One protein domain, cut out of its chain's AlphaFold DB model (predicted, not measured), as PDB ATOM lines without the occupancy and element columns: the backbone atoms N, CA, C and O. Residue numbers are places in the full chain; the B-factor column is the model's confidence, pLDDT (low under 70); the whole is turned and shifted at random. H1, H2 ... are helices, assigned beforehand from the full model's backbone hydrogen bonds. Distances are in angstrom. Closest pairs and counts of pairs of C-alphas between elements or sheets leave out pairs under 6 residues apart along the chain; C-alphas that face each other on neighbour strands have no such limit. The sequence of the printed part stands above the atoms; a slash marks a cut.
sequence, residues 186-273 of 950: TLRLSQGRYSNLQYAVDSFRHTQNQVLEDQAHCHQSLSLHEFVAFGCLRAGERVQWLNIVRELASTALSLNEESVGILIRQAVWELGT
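This is residues 186 to 273 of the 950 residues of an uncharacterized protein of Aspergillus novoparasiticus (UniProt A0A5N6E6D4). Helices H1, H3 and H5 run nearly the same way in a triangle; H2 and H4 pack on H3, running back against it at steep tilts. The printed part has 88 residues with five named helices, H1 to H5 in chain order, and no named strand, an all helix class. It is compact, with a radius of gyration of the C-alphas of 11.7 A, spanning 34 by 26 by 25 A.

H1, residues 195 to 202, touches H5, residues 258 to 269, the same way at a shallow tilt of 10 degrees; the closest C-alphas, Val 201 and Leu 263, are 5.6 A apart, and H5 uses residues 262 to 267 alone. H2, residues 208 to 217, and H3, residues 224 to 233, form a hairpin; their closest C-alphas, Gln 208 and Cys 232, are 5.4 A apart. H3 and H4, residues 237 to 249, form another, with Leu 233 and Asn 243 as closest C-alphas, 5.3 A apart. Every O i to N i+4 pair is within hydrogen-bond range in H3 and H5, against 1 of 4 in H1, where 3 of 5 O i to N i+3 pairs are, 3 of 6 in H2 and 7 of 9 in H4.

C-alpha 195 of H1 is at (-47.328, -32.680, -22.452), and C-alpha 269 of H5 at (-41.856, -14.835, -13.220). H4 measures 20.2 A.

The printed part has no cut, and no printed residue is under 70 in pLDDT.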
ATOM      1  N   THR A 186     -50.081 -18.595 -16.055       92.56
ATOM      2  CA  THR A 186     -49.394 -19.885 -16.116       92.56
ATOM      3  C   THR A 186     -49.150 -20.253 -17.571       92.56
ATOM      4  O   THR A 186     -50.086 -20.421 -18.355       92.56
ATOM      5  N   LEU A 187     -47.877 -20.377 -17.935       93.19
ATOM      6  CA  LEU A 187     -47.469 -20.764 -19.279       93.19
ATOM      7  C   LEU A 187     -47.931 -22.197 -19.606       93.19
ATOM      8  O   LEU A 187     -48.008 -23.070 -18.739       93.19
ATOM      9  N   ARG A 188     -48.246 -22.449 -20.879       93.50
ATOM     10  CA  ARG A 188     -48.710 -23.754 -21.365       93.50
ATOM     11  C   ARG A 188     -47.637 -24.425 -22.202       93.50
ATOM     12  O   ARG A 188     -47.083 -23.796 -23.099       93.50
ATOM     13  N   LEU A 189     -47.382 -25.696 -21.919       93.31
ATOM     14  CA  LEU A 189     -46.516 -26.537 -22.732       93.31
ATOM     15  C   LEU A 189     -47.186 -26.830 -24.076       93.31
ATOM     16  O   LEU A 189     -48.409 -26.973 -24.171       93.31
ATOM     17  N   SER A 190     -46.372 -26.924 -25.124       87.94
ATOM     18  CA  SER A 190     -46.825 -27.387 -26.430       87.94
ATOM     19  C   SER A 190     -47.183 -28.877 -26.389       87.94
ATOM     20  O   SER A 190     -46.764 -29.631 -25.503       87.94
ATOM     21  N   GLN A 191     -47.980 -29.319 -27.364       86.50
ATOM     22  CA  GLN A 191     -48.179 -30.751 -27.567       86.50
ATOM     23  C   GLN A 191     -46.853 -31.402 -27.980       86.50
ATOM     24  O   GLN A 191     -46.181 -30.918 -28.888       86.50
ATOM     25  N   GLY A 192     -46.469 -32.482 -27.303       88.25
ATOM     26  CA  GLY A 192     -45.193 -33.153 -27.510       88.25
ATOM     27  C   GLY A 192     -44.751 -33.974 -26.301       88.25
ATOM     28  O   GLY A 192     -45.549 -34.361 -25.447       88.25
ATOM     29  N   ARG A 193     -43.442 -34.230 -26.219       91.88
ATOM     30  CA  ARG A 193     -42.856 -35.151 -25.234       91.88
ATOM     31  C   ARG A 193     -43.031 -34.728 -23.770       91.88
ATOM     32  O   ARG A 193     -43.023 -35.597 -22.911       91.88
ATOM     33  N   TYR A 194     -43.249 -33.439 -23.495       94.00
ATOM     34  CA  TYR A 194     -43.477 -32.903 -22.144       94.00
ATOM     35  C   TYR A 194     -44.960 -32.682 -21.799       94.00
ATOM     36  O   TYR A 194     -45.262 -32.129 -20.746       94.00
ATOM     37  N   SER A 195     -45.917 -33.056 -22.657       91.00
ATOM     38  CA  SER A 195     -47.328 -32.680 -22.452       91.00
ATOM     39  C   SER A 195     -47.949 -33.215 -21.158       91.00
ATOM     40  O   SER A 195     -48.811 -32.563 -20.576       91.00
ATOM     41  N   ASN A 196     -47.494 -34.370 -20.675       91.69
ATOM     42  CA  ASN A 196     -47.901 -34.960 -19.396       91.69
ATOM     43  C   ASN A 196     -47.289 -34.258 -18.164       91.69
ATOM     44  O   ASN A 196     -47.681 -34.555 -17.041       91.69
ATOM     45  N   LEU A 197     -46.362 -33.314 -18.353       95.19
ATOM     46  CA  LEU A 197     -45.641 -32.614 -17.284       95.19
ATOM     47  C   LEU A 197     -46.179 -31.199 -17.005       95.19
ATOM     48  O   LEU A 197     -45.563 -30.436 -16.261       95.19
ATOM     49  N   GLN A 198     -47.348 -30.836 -17.550       96.25
ATOM     50  CA  GLN A 198     -47.960 -29.515 -17.339       96.25
ATOM     51  C   GLN A 198     -48.176 -29.193 -15.850       96.25
ATOM     52  O   GLN A 198     -48.051 -28.035 -15.453       96.25
ATOM     53  N   TYR A 199     -48.412 -30.201 -15.004       95.56
ATOM     54  CA  TYR A 199     -48.583 -30.011 -13.560       95.56
ATOM     55  C   TYR A 199     -47.368 -29.337 -12.892       95.56
ATOM     56  O   TYR A 199     -47.544 -28.539 -11.969       95.56
ATOM     57  N   ALA A 200     -46.151 -29.603 -13.388       95.94
ATOM     58  CA  ALA A 200     -44.915 -29.006 -12.880       95.94
ATOM     59  C   ALA A 200     -44.775 -27.523 -13.276       95.94
ATOM     60  O   ALA A 200     -44.079 -26.750 -12.616       95.94
ATOM     61  N   VAL A 201     -45.467 -27.095 -14.336       96.75
ATOM     62  CA  VAL A 201     -45.596 -25.682 -14.729       96.75
ATOM     63  C   VAL A 201     -46.757 -25.016 -13.975       96.75
ATOM     64  O   VAL A 201     -46.652 -23.870 -13.540       96.75
ATOM     65  N   ASP A 202     -47.843 -25.736 -13.718       94.94
ATOM     66  CA  ASP A 202     -49.017 -25.192 -13.026       94.94
ATOM     67  C   ASP A 202     -48.749 -24.887 -11.540       94.94
ATOM     68  O   ASP A 202     -49.358 -23.987 -10.942       94.94
ATOM     69  N   SER A 203     -47.833 -25.624 -10.909       93.19
ATOM     70  CA  SER A 203     -47.594 -25.544  -9.470       93.19
ATOM     71  C   SER A 203     -46.169 -25.926  -9.080       93.19
ATOM     72  O   SER A 203     -45.462 -26.600  -9.816       93.19
ATOM     73  N   PHE A 204     -45.778 -25.510  -7.877       93.81
ATOM     74  CA  PHE A 204     -44.554 -25.925  -7.181       93.81
ATOM     75  C   PHE A 204     -44.848 -26.786  -5.938       93.81
ATOM     76  O   PHE A 204     -43.974 -27.015  -5.101       93.81
ATOM     77  N   ARG A 205     -46.114 -27.194  -5.752       93.19
ATOM     78  CA  ARG A 205     -46.589 -27.906  -4.549       93.19
ATOM     79  C   ARG A 205     -46.266 -29.397  -4.545       93.19
ATOM     80  O   ARG A 205     -46.437 -30.036  -3.511       93.19
ATOM     81  N   HIS A 206     -45.856 -29.950  -5.681       94.94
ATOM     82  CA  HIS A 206     -45.431 -31.339  -5.765       94.94
ATOM     83  C   HIS A 206     -44.053 -31.528  -5.126       94.94
ATOM     84  O   HIS A 206     -43.248 -30.599  -5.025       94.94
ATOM     85  N   THR A 207     -43.786 -32.748  -4.677       94.69
ATOM     86  CA  THR A 207     -42.510 -33.128  -4.060       94.69
ATOM     87  C   THR A 207     -41.635 -33.893  -5.045       94.69
ATOM     88  O   THR A 207     -42.133 -34.495  -5.993       94.69
ATOM     89  N   GLN A 208     -40.325 -33.926  -4.799       94.19
ATOM     90  CA  GLN A 208     -39.409 -34.746  -5.599       94.19
ATOM     91  C   GLN A 208     -39.774 -36.238  -5.528       94.19
ATOM     92  O   GLN A 208     -39.714 -36.928  -6.536       94.19
ATOM     93  N   ASN A 209     -40.241 -36.718  -4.369       95.38
ATOM     94  CA  ASN A 209     -40.681 -38.106  -4.208       95.38
ATOM     95  C   ASN A 209     -41.879 -38.445  -5.103       95.38
ATOM     96  O   ASN A 209     -41.894 -39.516  -5.695       95.38
ATOM     97  N   GLN A 210     -42.835 -37.522  -5.259       94.88
ATOM     98  CA  GLN A 210     -43.957 -37.705  -6.188       94.88
ATOM     99  C   GLN A 210     -43.473 -37.801  -7.640       94.88
ATOM    100  O   GLN A 210     -43.897 -38.685  -8.368       94.88
ATOM    101  N   VAL A 211     -42.515 -36.958  -8.045       95.44
ATOM    102  CA  VAL A 211     -41.913 -37.041  -9.391       95.44
ATOM    103  C   VAL A 211     -41.239 -38.399  -9.610       95.44
ATOM    104  O   VAL A 211     -41.338 -38.971 -10.693       95.44
ATOM    105  N   LEU A 212     -40.562 -38.929  -8.589       95.19
ATOM    106  CA  LEU A 212     -39.929 -40.245  -8.662       95.19
ATOM    107  C   LEU A 212     -40.955 -41.388  -8.711       95.19
ATOM    108  O   LEU A 212     -40.710 -42.378  -9.395       95.19
ATOM    109  N   GLU A 213     -42.084 -41.266  -8.022       94.12
ATOM    110  CA  GLU A 213     -43.186 -42.234  -8.088       94.12
ATOM    111  C   GLU A 213     -43.841 -42.246  -9.480       94.12
ATOM    112  O   GLU A 213     -44.119 -43.309 -10.036       94.12
ATOM    113  N   ASP A 214     -43.973 -41.074 -10.107       93.38
ATOM    114  CA  ASP A 214     -44.614 -40.891 -11.414       93.38
ATOM    115  C   ASP A 214     -43.748 -41.290 -12.622       93.38
ATOM    116  O   ASP A 214     -44.157 -41.103 -13.768       93.38
ATOM    117  N   GLN A 215     -42.574 -41.890 -12.407       93.00
ATOM    118  CA  GLN A 215     -41.668 -42.330 -13.477       93.00
ATOM    119  C   GLN A 215     -42.324 -43.288 -14.486       93.00
ATOM    120  O   GLN A 215     -41.955 -43.289 -15.662       93.00
ATOM    121  N   ALA A 216     -43.330 -44.061 -14.063       91.56
ATOM    122  CA  ALA A 216     -44.111 -44.926 -14.950       91.56
ATOM    123  C   ALA A 216     -44.909 -44.145 -16.014       91.56
ATOM    124  O   ALA A 216     -45.222 -44.687 -17.072       91.56
ATOM    125  N   HIS A 217     -45.209 -42.870 -15.756       90.50
ATOM    126  CA  HIS A 217     -45.889 -41.975 -16.689       90.50
ATOM    127  C   HIS A 217     -44.921 -41.280 -17.658       90.50
ATOM    128  O   HIS A 217     -45.377 -40.478 -18.473       90.50
ATOM    129  N   CYS A 218     -43.611 -41.550 -17.593       91.75
ATOM    130  CA  CYS A 218     -42.614 -40.942 -18.471       91.75
ATOM    131  C   CYS A 218     -42.897 -41.249 -19.953       91.75
ATOM    132  O   CYS A 218     -43.184 -42.384 -20.339       91.75
ATOM    133  N   HIS A 219     -42.802 -40.224 -20.804       92.81
ATOM    134  CA  HIS A 219     -42.978 -40.389 -22.244       92.81
ATOM    135  C   HIS A 219     -41.814 -41.194 -22.842       92.81
ATOM    136  O   HIS A 219     -40.660 -40.952 -22.508       92.81
ATOM    137  N   GLN A 220     -42.088 -42.091 -23.796       91.12
ATOM    138  CA  GLN A 220     -41.081 -43.010 -24.360       91.12
ATOM    139  C   GLN A 220     -39.887 -42.309 -25.035       91.12
ATOM    140  O   GLN A 220     -38.820 -42.896 -25.173       91.12
ATOM    141  N   SER A 221     -40.069 -41.061 -25.477       91.38
ATOM    142  CA  SER A 221     -39.012 -40.248 -26.094       91.38
ATOM    143  C   SER A 221     -38.248 -39.358 -25.104       91.38
ATOM    144  O   SER A 221     -37.401 -38.578 -25.533       91.38
ATOM    145  N   LEU A 222     -38.600 -39.376 -23.816       92.00
ATOM    146  CA  LEU A 222     -37.872 -38.682 -22.756       92.00
ATOM    147  C   LEU A 222     -36.996 -39.684 -22.017       92.00
ATOM    148  O   LEU A 222     -37.428 -40.792 -21.696       92.00
ATOM    149  N   SER A 223     -35.764 -39.284 -21.706       93.25
ATOM    150  CA  SER A 223     -34.969 -40.066 -20.766       93.25
ATOM    151  C   SER A 223     -35.551 -39.932 -19.359       93.25
ATOM    152  O   SER A 223     -36.109 -38.896 -18.990       93.25
ATOM    153  N   LEU A 224     -35.379 -40.970 -18.546       93.44
ATOM    154  CA  LEU A 224     -35.818 -40.957 -17.154       93.44
ATOM    155  C   LEU A 224     -35.152 -39.825 -16.356       93.44
ATOM    156  O   LEU A 224     -35.800 -39.157 -15.557       93.44
ATOM    157  N   HIS A 225     -33.871 -39.562 -16.631       93.50
ATOM    158  CA  HIS A 225     -33.128 -38.459 -16.024       93.50
ATOM    159  C   HIS A 225     -33.715 -37.093 -16.389       93.50
ATOM    160  O   HIS A 225     -33.869 -36.248 -15.511       93.50
ATOM    161  N   GLU A 226     -34.084 -36.891 -17.654       95.00
ATOM    162  CA  GLU A 226     -34.686 -35.643 -18.130       95.00
ATOM    163  C   GLU A 226     -36.092 -35.436 -17.550       95.00
ATOM    164  O   GLU A 226     -36.420 -34.336 -17.108       95.00
ATOM    165  N   PHE A 227     -36.900 -36.499 -17.466       95.25
ATOM    166  CA  PHE A 227     -38.213 -36.474 -16.812       95.25
ATOM    167  C   PHE A 227     -38.104 -36.059 -15.340       95.25
ATOM    168  O   PHE A 227     -38.799 -35.140 -14.894       95.25
ATOM    169  N   VAL A 228     -37.193 -36.693 -14.595       95.38
ATOM    170  CA  VAL A 228     -36.967 -36.384 -13.179       95.38
ATOM    171  C   VAL A 228     -36.432 -34.966 -13.012       95.38
ATOM    172  O   VAL A 228     -36.928 -34.238 -12.156       95.38
ATOM    173  N   ALA A 229     -35.465 -34.539 -13.827       95.75
ATOM    174  CA  ALA A 229     -34.915 -33.187 -13.750       95.75
ATOM    175  C   ALA A 229     -35.989 -32.120 -14.027       95.75
ATOM    176  O   ALA A 229     -36.090 -31.146 -13.280       95.75
ATOM    177  N   PHE A 230     -36.851 -32.342 -15.026       96.44
ATOM    178  CA  PHE A 230     -37.947 -31.433 -15.365       96.44
ATOM    179  C   PHE A 230     -38.956 -31.330 -14.217       96.44
ATOM    180  O   PHE A 230     -39.250 -30.234 -13.738       96.44
ATOM    181  N   GLY A 231     -39.460 -32.465 -13.723       95.75
ATOM    182  CA  GLY A 231     -40.424 -32.477 -12.622       95.75
ATOM    183  C   GLY A 231     -39.844 -31.892 -11.329       95.75
ATOM    184  O   GLY A 231     -40.523 -31.143 -10.623       95.75
ATOM    185  N   CYS A 232     -38.575 -32.173 -11.028       96.00
ATOM    186  CA  CYS A 232     -37.923 -31.730  -9.796       96.00
ATOM    187  C   CYS A 232     -37.514 -30.255  -9.794       96.00
ATOM    188  O   CYS A 232     -37.372 -29.700  -8.703       96.00
ATOM    189  N   LEU A 233     -37.341 -29.600 -10.950       96.75
ATOM    190  CA  LEU A 233     -36.878 -28.205 -11.017       96.75
ATOM    191  C   LEU A 233     -37.761 -27.280 -10.170       96.75
ATOM    192  O   LEU A 233     -37.251 -26.454  -9.410       96.75
ATOM    193  N   ARG A 234     -39.083 -27.478 -10.241       95.88
ATOM    194  CA  ARG A 234     -40.079 -26.685  -9.504       95.88
ATOM    195  C   ARG A 234     -40.667 -27.368  -8.272       95.88
ATOM    196  O   ARG A 234     -41.592 -26.830  -7.673       95.88
ATOM    197  N   ALA A 235     -40.146 -28.526  -7.876       95.25
ATOM    198  CA  ALA A 235     -40.613 -29.226  -6.683       95.25
ATOM    199  C   ALA A 235     -40.130 -28.498  -5.414       95.25
ATOM    200  O   ALA A 235     -38.983 -28.658  -4.991       95.25
ATOM    201  N   GLY A 236     -41.015 -27.702  -4.810       93.81
ATOM    202  CA  GLY A 236     -40.740 -26.889  -3.625       93.81
ATOM    203  C   GLY A 236     -40.439 -25.422  -3.946       93.81
ATOM    204  O   GLY A 236     -39.551 -25.099  -4.727       93.81
ATOM    205  N   GLU A 237     -41.153 -24.512  -3.281       94.12
ATOM    206  CA  GLU A 237     -41.159 -23.078  -3.604       94.12
ATOM    207  C   GLU A 237     -39.791 -22.388  -3.465       94.12
ATOM    208  O   GLU A 237     -39.351 -21.700  -4.384       94.12
ATOM    209  N   ARG A 238     -39.123 -22.578  -2.319       93.00
ATOM    210  CA  ARG A 238     -37.877 -21.875  -1.953       93.00
ATOM    211  C   ARG A 238     -36.637 -22.389  -2.683       93.00
ATOM    212  O   ARG A 238     -35.623 -21.706  -2.724       93.00
ATOM    213  N   VAL A 239     -36.697 -23.607  -3.219       93.94
ATOM    214  CA  VAL A 239     -35.537 -24.285  -3.819       93.94
ATOM    215  C   VAL A 239     -35.488 -24.150  -5.339       93.94
ATOM    216  O   VAL A 239     -34.504 -24.565  -5.941       93.94
ATOM    217  N   GLN A 240     -36.500 -23.536  -5.965       95.31
ATOM    218  CA  GLN A 240     -36.596 -23.413  -7.427       95.31
ATOM    219  C   GLN A 240     -35.333 -22.802  -8.043       95.31
ATOM    220  O   GLN A 240     -34.778 -23.355  -8.985       95.31
ATOM    221  N   TRP A 241     -34.827 -21.704  -7.482       96.56
ATOM    222  CA  TRP A 241     -33.627 -21.031  -7.988       96.56
ATOM    223  C   TRP A 241     -32.339 -21.830  -7.785       96.56
ATOM    224  O   TRP A 241     -31.483 -21.840  -8.667       96.56
ATOM    225  N   LEU A 242     -32.223 -22.553  -6.669       96.12
ATOM    226  CA  LEU A 242     -31.101 -23.462  -6.429       96.12
ATOM    227  C   LEU A 242     -31.121 -24.624  -7.429       96.12
ATOM    228  O   LEU A 242     -30.086 -24.981  -7.990       96.12
ATOM    229  N   ASN A 243     -32.308 -25.172  -7.704       95.69
ATOM    230  CA  ASN A 243     -32.487 -26.189  -8.733       95.69
ATOM    231  C   ASN A 243     -32.154 -25.632 -10.121       95.69
ATOM    232  O   ASN A 243     -31.474 -26.313 -10.874       95.69
ATOM    233  N   ILE A 244     -32.559 -24.400 -10.452       96.69
ATOM    234  CA  ILE A 244     -32.202 -23.760 -11.727       96.69
ATOM    235  C   ILE A 244     -30.682 -23.669 -11.874       96.69
ATOM    236  O   ILE A 244     -30.168 -24.107 -12.894       96.69
ATOM    237  N   VAL A 245     -29.946 -23.173 -10.874       96.12
ATOM    238  CA  VAL A 245     -28.471 -23.104 -10.940       96.12
ATOM    239  C   VAL A 245     -27.853 -24.495 -11.112       96.12
ATOM    240  O   VAL A 245     -26.950 -24.671 -11.932       96.12
ATOM    241  N   ARG A 246     -28.368 -25.504 -10.400       94.25
ATOM    242  CA  ARG A 246     -27.921 -26.895 -10.552       94.25
ATOM    243  C   ARG A 246     -28.171 -27.424 -11.965       94.25
ATOM    244  O   ARG A 246     -27.264 -28.001 -12.556       94.25
ATOM    245  N   GLU A 247     -29.369 -27.228 -12.509       93.88
ATOM    246  CA  GLU A 247     -29.715 -27.705 -13.852       93.88
ATOM    247  C   GLU A 247     -28.983 -26.923 -14.942       93.88
ATOM    248  O   GLU A 247     -28.560 -27.515 -15.931       93.88
ATOM    249  N   LEU A 248     -28.719 -25.630 -14.731       92.81
ATOM    250  CA  LEU A 248     -27.829 -24.858 -15.589       92.81
ATOM    251  C   LEU A 248     -26.434 -25.469 -15.621       92.81
ATOM    252  O   LEU A 248     -25.833 -25.455 -16.679       92.81
ATOM    253  N   ALA A 249     -25.903 -26.021 -14.531       88.94
ATOM    254  CA  ALA A 249     -24.595 -26.688 -14.526       88.94
ATOM    255  C   ALA A 249     -24.643 -28.157 -15.008       88.94
ATOM    256  O   ALA A 249     -23.602 -28.744 -15.305       88.94
ATOM    257  N   SER A 250     -25.835 -28.745 -15.111       89.62
ATOM    258  CA  SER A 250     -26.084 -30.143 -15.484       89.62
ATOM    259  C   SER A 250     -26.253 -30.325 -16.999       89.62
ATOM    260  O   SER A 250     -26.439 -29.367 -17.745       89.62
ATOM    261  N   THR A 251     -26.206 -31.570 -17.472       84.94
ATOM    262  CA  THR A 251     -26.617 -31.962 -18.836       84.94
ATOM    263  C   THR A 251     -27.956 -32.708 -18.853       84.94
ATOM    264  O   THR A 251     -28.369 -33.200 -19.899       84.94
ATOM    265  N   ALA A 252     -28.638 -32.806 -17.704       89.06
ATOM    266  CA  ALA A 252     -29.886 -33.558 -17.567       89.06
ATOM    267  C   ALA A 252     -31.077 -32.912 -18.296       89.06
ATOM    268  O   ALA A 252     -31.966 -33.628 -18.753       89.06
ATOM    269  N   LEU A 253     -31.090 -31.579 -18.417       91.50
ATOM    270  CA  LEU A 253     -32.085 -30.830 -19.183       91.50
ATOM    271  C   LEU A 253     -31.437 -30.160 -20.392       91.50
ATOM    272  O   LEU A 253     -30.453 -29.433 -20.260       91.50
ATOM    273  N   SER A 254     -32.036 -30.353 -21.566       90.50
ATOM    274  CA  SER A 254     -31.690 -29.568 -22.749       90.50
ATOM    275  C   SER A 254     -32.305 -28.175 -22.625       90.50
ATOM    276  O   SER A 254     -33.514 -28.007 -22.758       90.50
ATOM    277  N   LEU A 255     -31.481 -27.159 -22.371       90.81
ATOM    278  CA  LEU A 255     -31.938 -25.765 -22.290       90.81
ATOM    279  C   LEU A 255     -32.379 -25.201 -23.649       90.81
ATOM    280  O   LEU A 255     -33.071 -24.183 -23.691       90.81
ATOM    281  N   ASN A 256     -32.027 -25.882 -24.743       92.50
ATOM    282  CA  ASN A 256     -32.435 -25.502 -26.088       92.50
ATOM    283  C   ASN A 256     -33.871 -25.950 -26.433       92.50
ATOM    284  O   ASN A 256     -34.365 -25.710 -27.532       92.50
ATOM    285  N   GLU A 257     -34.546 -26.627 -25.504       92.31
ATOM    286  CA  GLU A 257     -35.934 -27.055 -25.648       92.31
ATOM    287  C   GLU A 257     -36.894 -26.017 -25.080       92.31
ATOM    288  O   GLU A 257     -36.860 -25.682 -23.893       92.31
ATOM    289  N   GLU A 258     -37.836 -25.563 -25.904       91.50
ATOM    290  CA  GLU A 258     -38.794 -24.519 -25.526       91.50
ATOM    291  C   GLU A 258     -39.650 -24.913 -24.308       91.50
ATOM    292  O   GLU A 258     -39.978 -24.070 -23.475       91.50
ATOM    293  N   SER A 259     -39.958 -26.203 -24.135       94.62
ATOM    294  CA  SER A 259     -40.683 -26.697 -22.950       94.62
ATOM    295  C   SER A 259     -39.898 -26.493 -21.649       94.62
ATOM    296  O   SER A 259     -40.484 -26.155 -20.618       94.62
ATOM    297  N   VAL A 260     -38.571 -26.651 -21.690       95.56
ATOM    298  CA  VAL A 260     -37.679 -26.388 -20.549       95.56
ATOM    299  C   VAL A 260     -37.590 -24.882 -20.298       95.56
ATOM    300  O   VAL A 260     -37.722 -24.440 -19.153       95.56
ATOM    301  N   GLY A 261     -37.474 -24.084 -21.363       94.56
ATOM    302  CA  GLY A 261     -37.541 -22.623 -21.286       94.56
ATOM    303  C   GLY A 261     -38.840 -22.123 -20.640       94.56
ATOM    304  O   GLY A 261     -38.801 -21.245 -19.778       94.56
ATOM    305  N   ILE A 262     -39.992 -22.714 -20.980       95.38
ATOM    306  CA  ILE A 262     -41.299 -22.415 -20.370       95.38
ATOM    307  C   ILE A 262     -41.287 -22.697 -18.866       95.38
ATOM    308  O   ILE A 262     -41.716 -21.845 -18.085       95.38
ATOM    309  N   LEU A 263     -40.784 -23.861 -18.451       97.00
ATOM    310  CA  LEU A 263     -40.708 -24.243 -17.042       97.00
ATOM    311  C   LEU A 263     -39.860 -23.249 -16.235       97.00
ATOM    312  O   LEU A 263     -40.277 -22.802 -15.164       97.00
ATOM    313  N   ILE A 264     -38.696 -22.867 -16.768       96.94
ATOM    314  CA  ILE A 264     -37.803 -21.898 -16.125       96.94
ATOM    315  C   ILE A 264     -38.459 -20.514 -16.087       96.94
ATOM    316  O   ILE A 264     -38.541 -19.918 -15.018       96.94
ATOM    317  N   ARG A 265     -39.007 -20.015 -17.203       95.44
ATOM    318  CA  ARG A 265     -39.721 -18.723 -17.243       95.44
ATOM    319  C   ARG A 265     -40.861 -18.666 -16.230       95.44
ATOM    320  O   ARG A 265     -41.012 -17.655 -15.547       95.44
ATOM    321  N   GLN A 266     -41.617 -19.754 -16.084       96.19
ATOM    322  CA  GLN A 266     -42.670 -19.850 -15.076       96.19
ATOM    323  C   GLN A 266     -42.103 -19.723 -13.655       96.19
ATOM    324  O   GLN A 266     -42.642 -18.958 -12.862       96.19
ATOM    325  N   ALA A 267     -41.008 -20.414 -13.328       95.94
ATOM    326  CA  ALA A 267     -40.361 -20.297 -12.016       95.94
ATOM    327  C   ALA A 267     -39.808 -18.884 -11.745       95.94
ATOM    328  O   ALA A 267     -39.868 -18.391 -10.621       95.94
ATOM    329  N   VAL A 268     -39.284 -18.224 -12.780       95.38
ATOM    330  CA  VAL A 268     -38.645 -16.903 -12.696       95.38
ATOM    331  C   VAL A 268     -39.665 -15.769 -12.544       95.38
ATOM    332  O   VAL A 268     -39.398 -14.793 -11.835       95.38
ATOM    333  N   TRP A 269     -40.818 -15.873 -13.211       93.06
ATOM    334  CA  TRP A 269     -41.856 -14.835 -13.220       93.06
ATOM    335  C   TRP A 269     -42.993 -15.073 -12.223       93.06
ATOM    336  O   TRP A 269     -43.710 -14.124 -11.896       93.06
ATOM    337  N   GLU A 270     -43.183 -16.297 -11.723       91.56
ATOM    338  CA  GLU A 270     -44.211 -16.565 -10.719       91.56
ATOM    339  C   GLU A 270     -43.857 -15.905  -9.383       91.56
ATOM    340  O   GLU A 270     -42.836 -16.185  -8.767       91.56
ATOM    341  N   LEU A 271     -44.758 -15.039  -8.918       86.81
ATOM    342  CA  LEU A 271     -44.544 -14.163  -7.769       86.81
ATOM    343  C   LEU A 271     -44.360 -14.915  -6.429       86.81
ATOM    344  O   LEU A 271     -43.721 -14.398  -5.515       86.81
ATOM    345  N   GLY A 272     -44.946 -16.109  -6.294       89.06
ATOM    346  CA  GLY A 272     -44.892 -16.930  -5.079       89.06
ATOM    347  C   GLY A 272     -45.734 -16.423  -3.894       89.06
ATOM    348  O   GLY A 272     -46.488 -15.445  -3.967       89.06
ATOM    349  N   THR A 273     -45.621 -17.116  -2.770       91.81
ATOM    350  CA  THR A 273     -46.265 -16.863  -1.477       91.81
ATOM    351  C   THR A 273     -45.668 -15.611  -0.821       91.81
ATOM    352  O   THR A 273     -44.451 -15.408  -0.886       91.81
TER     353      THR A 273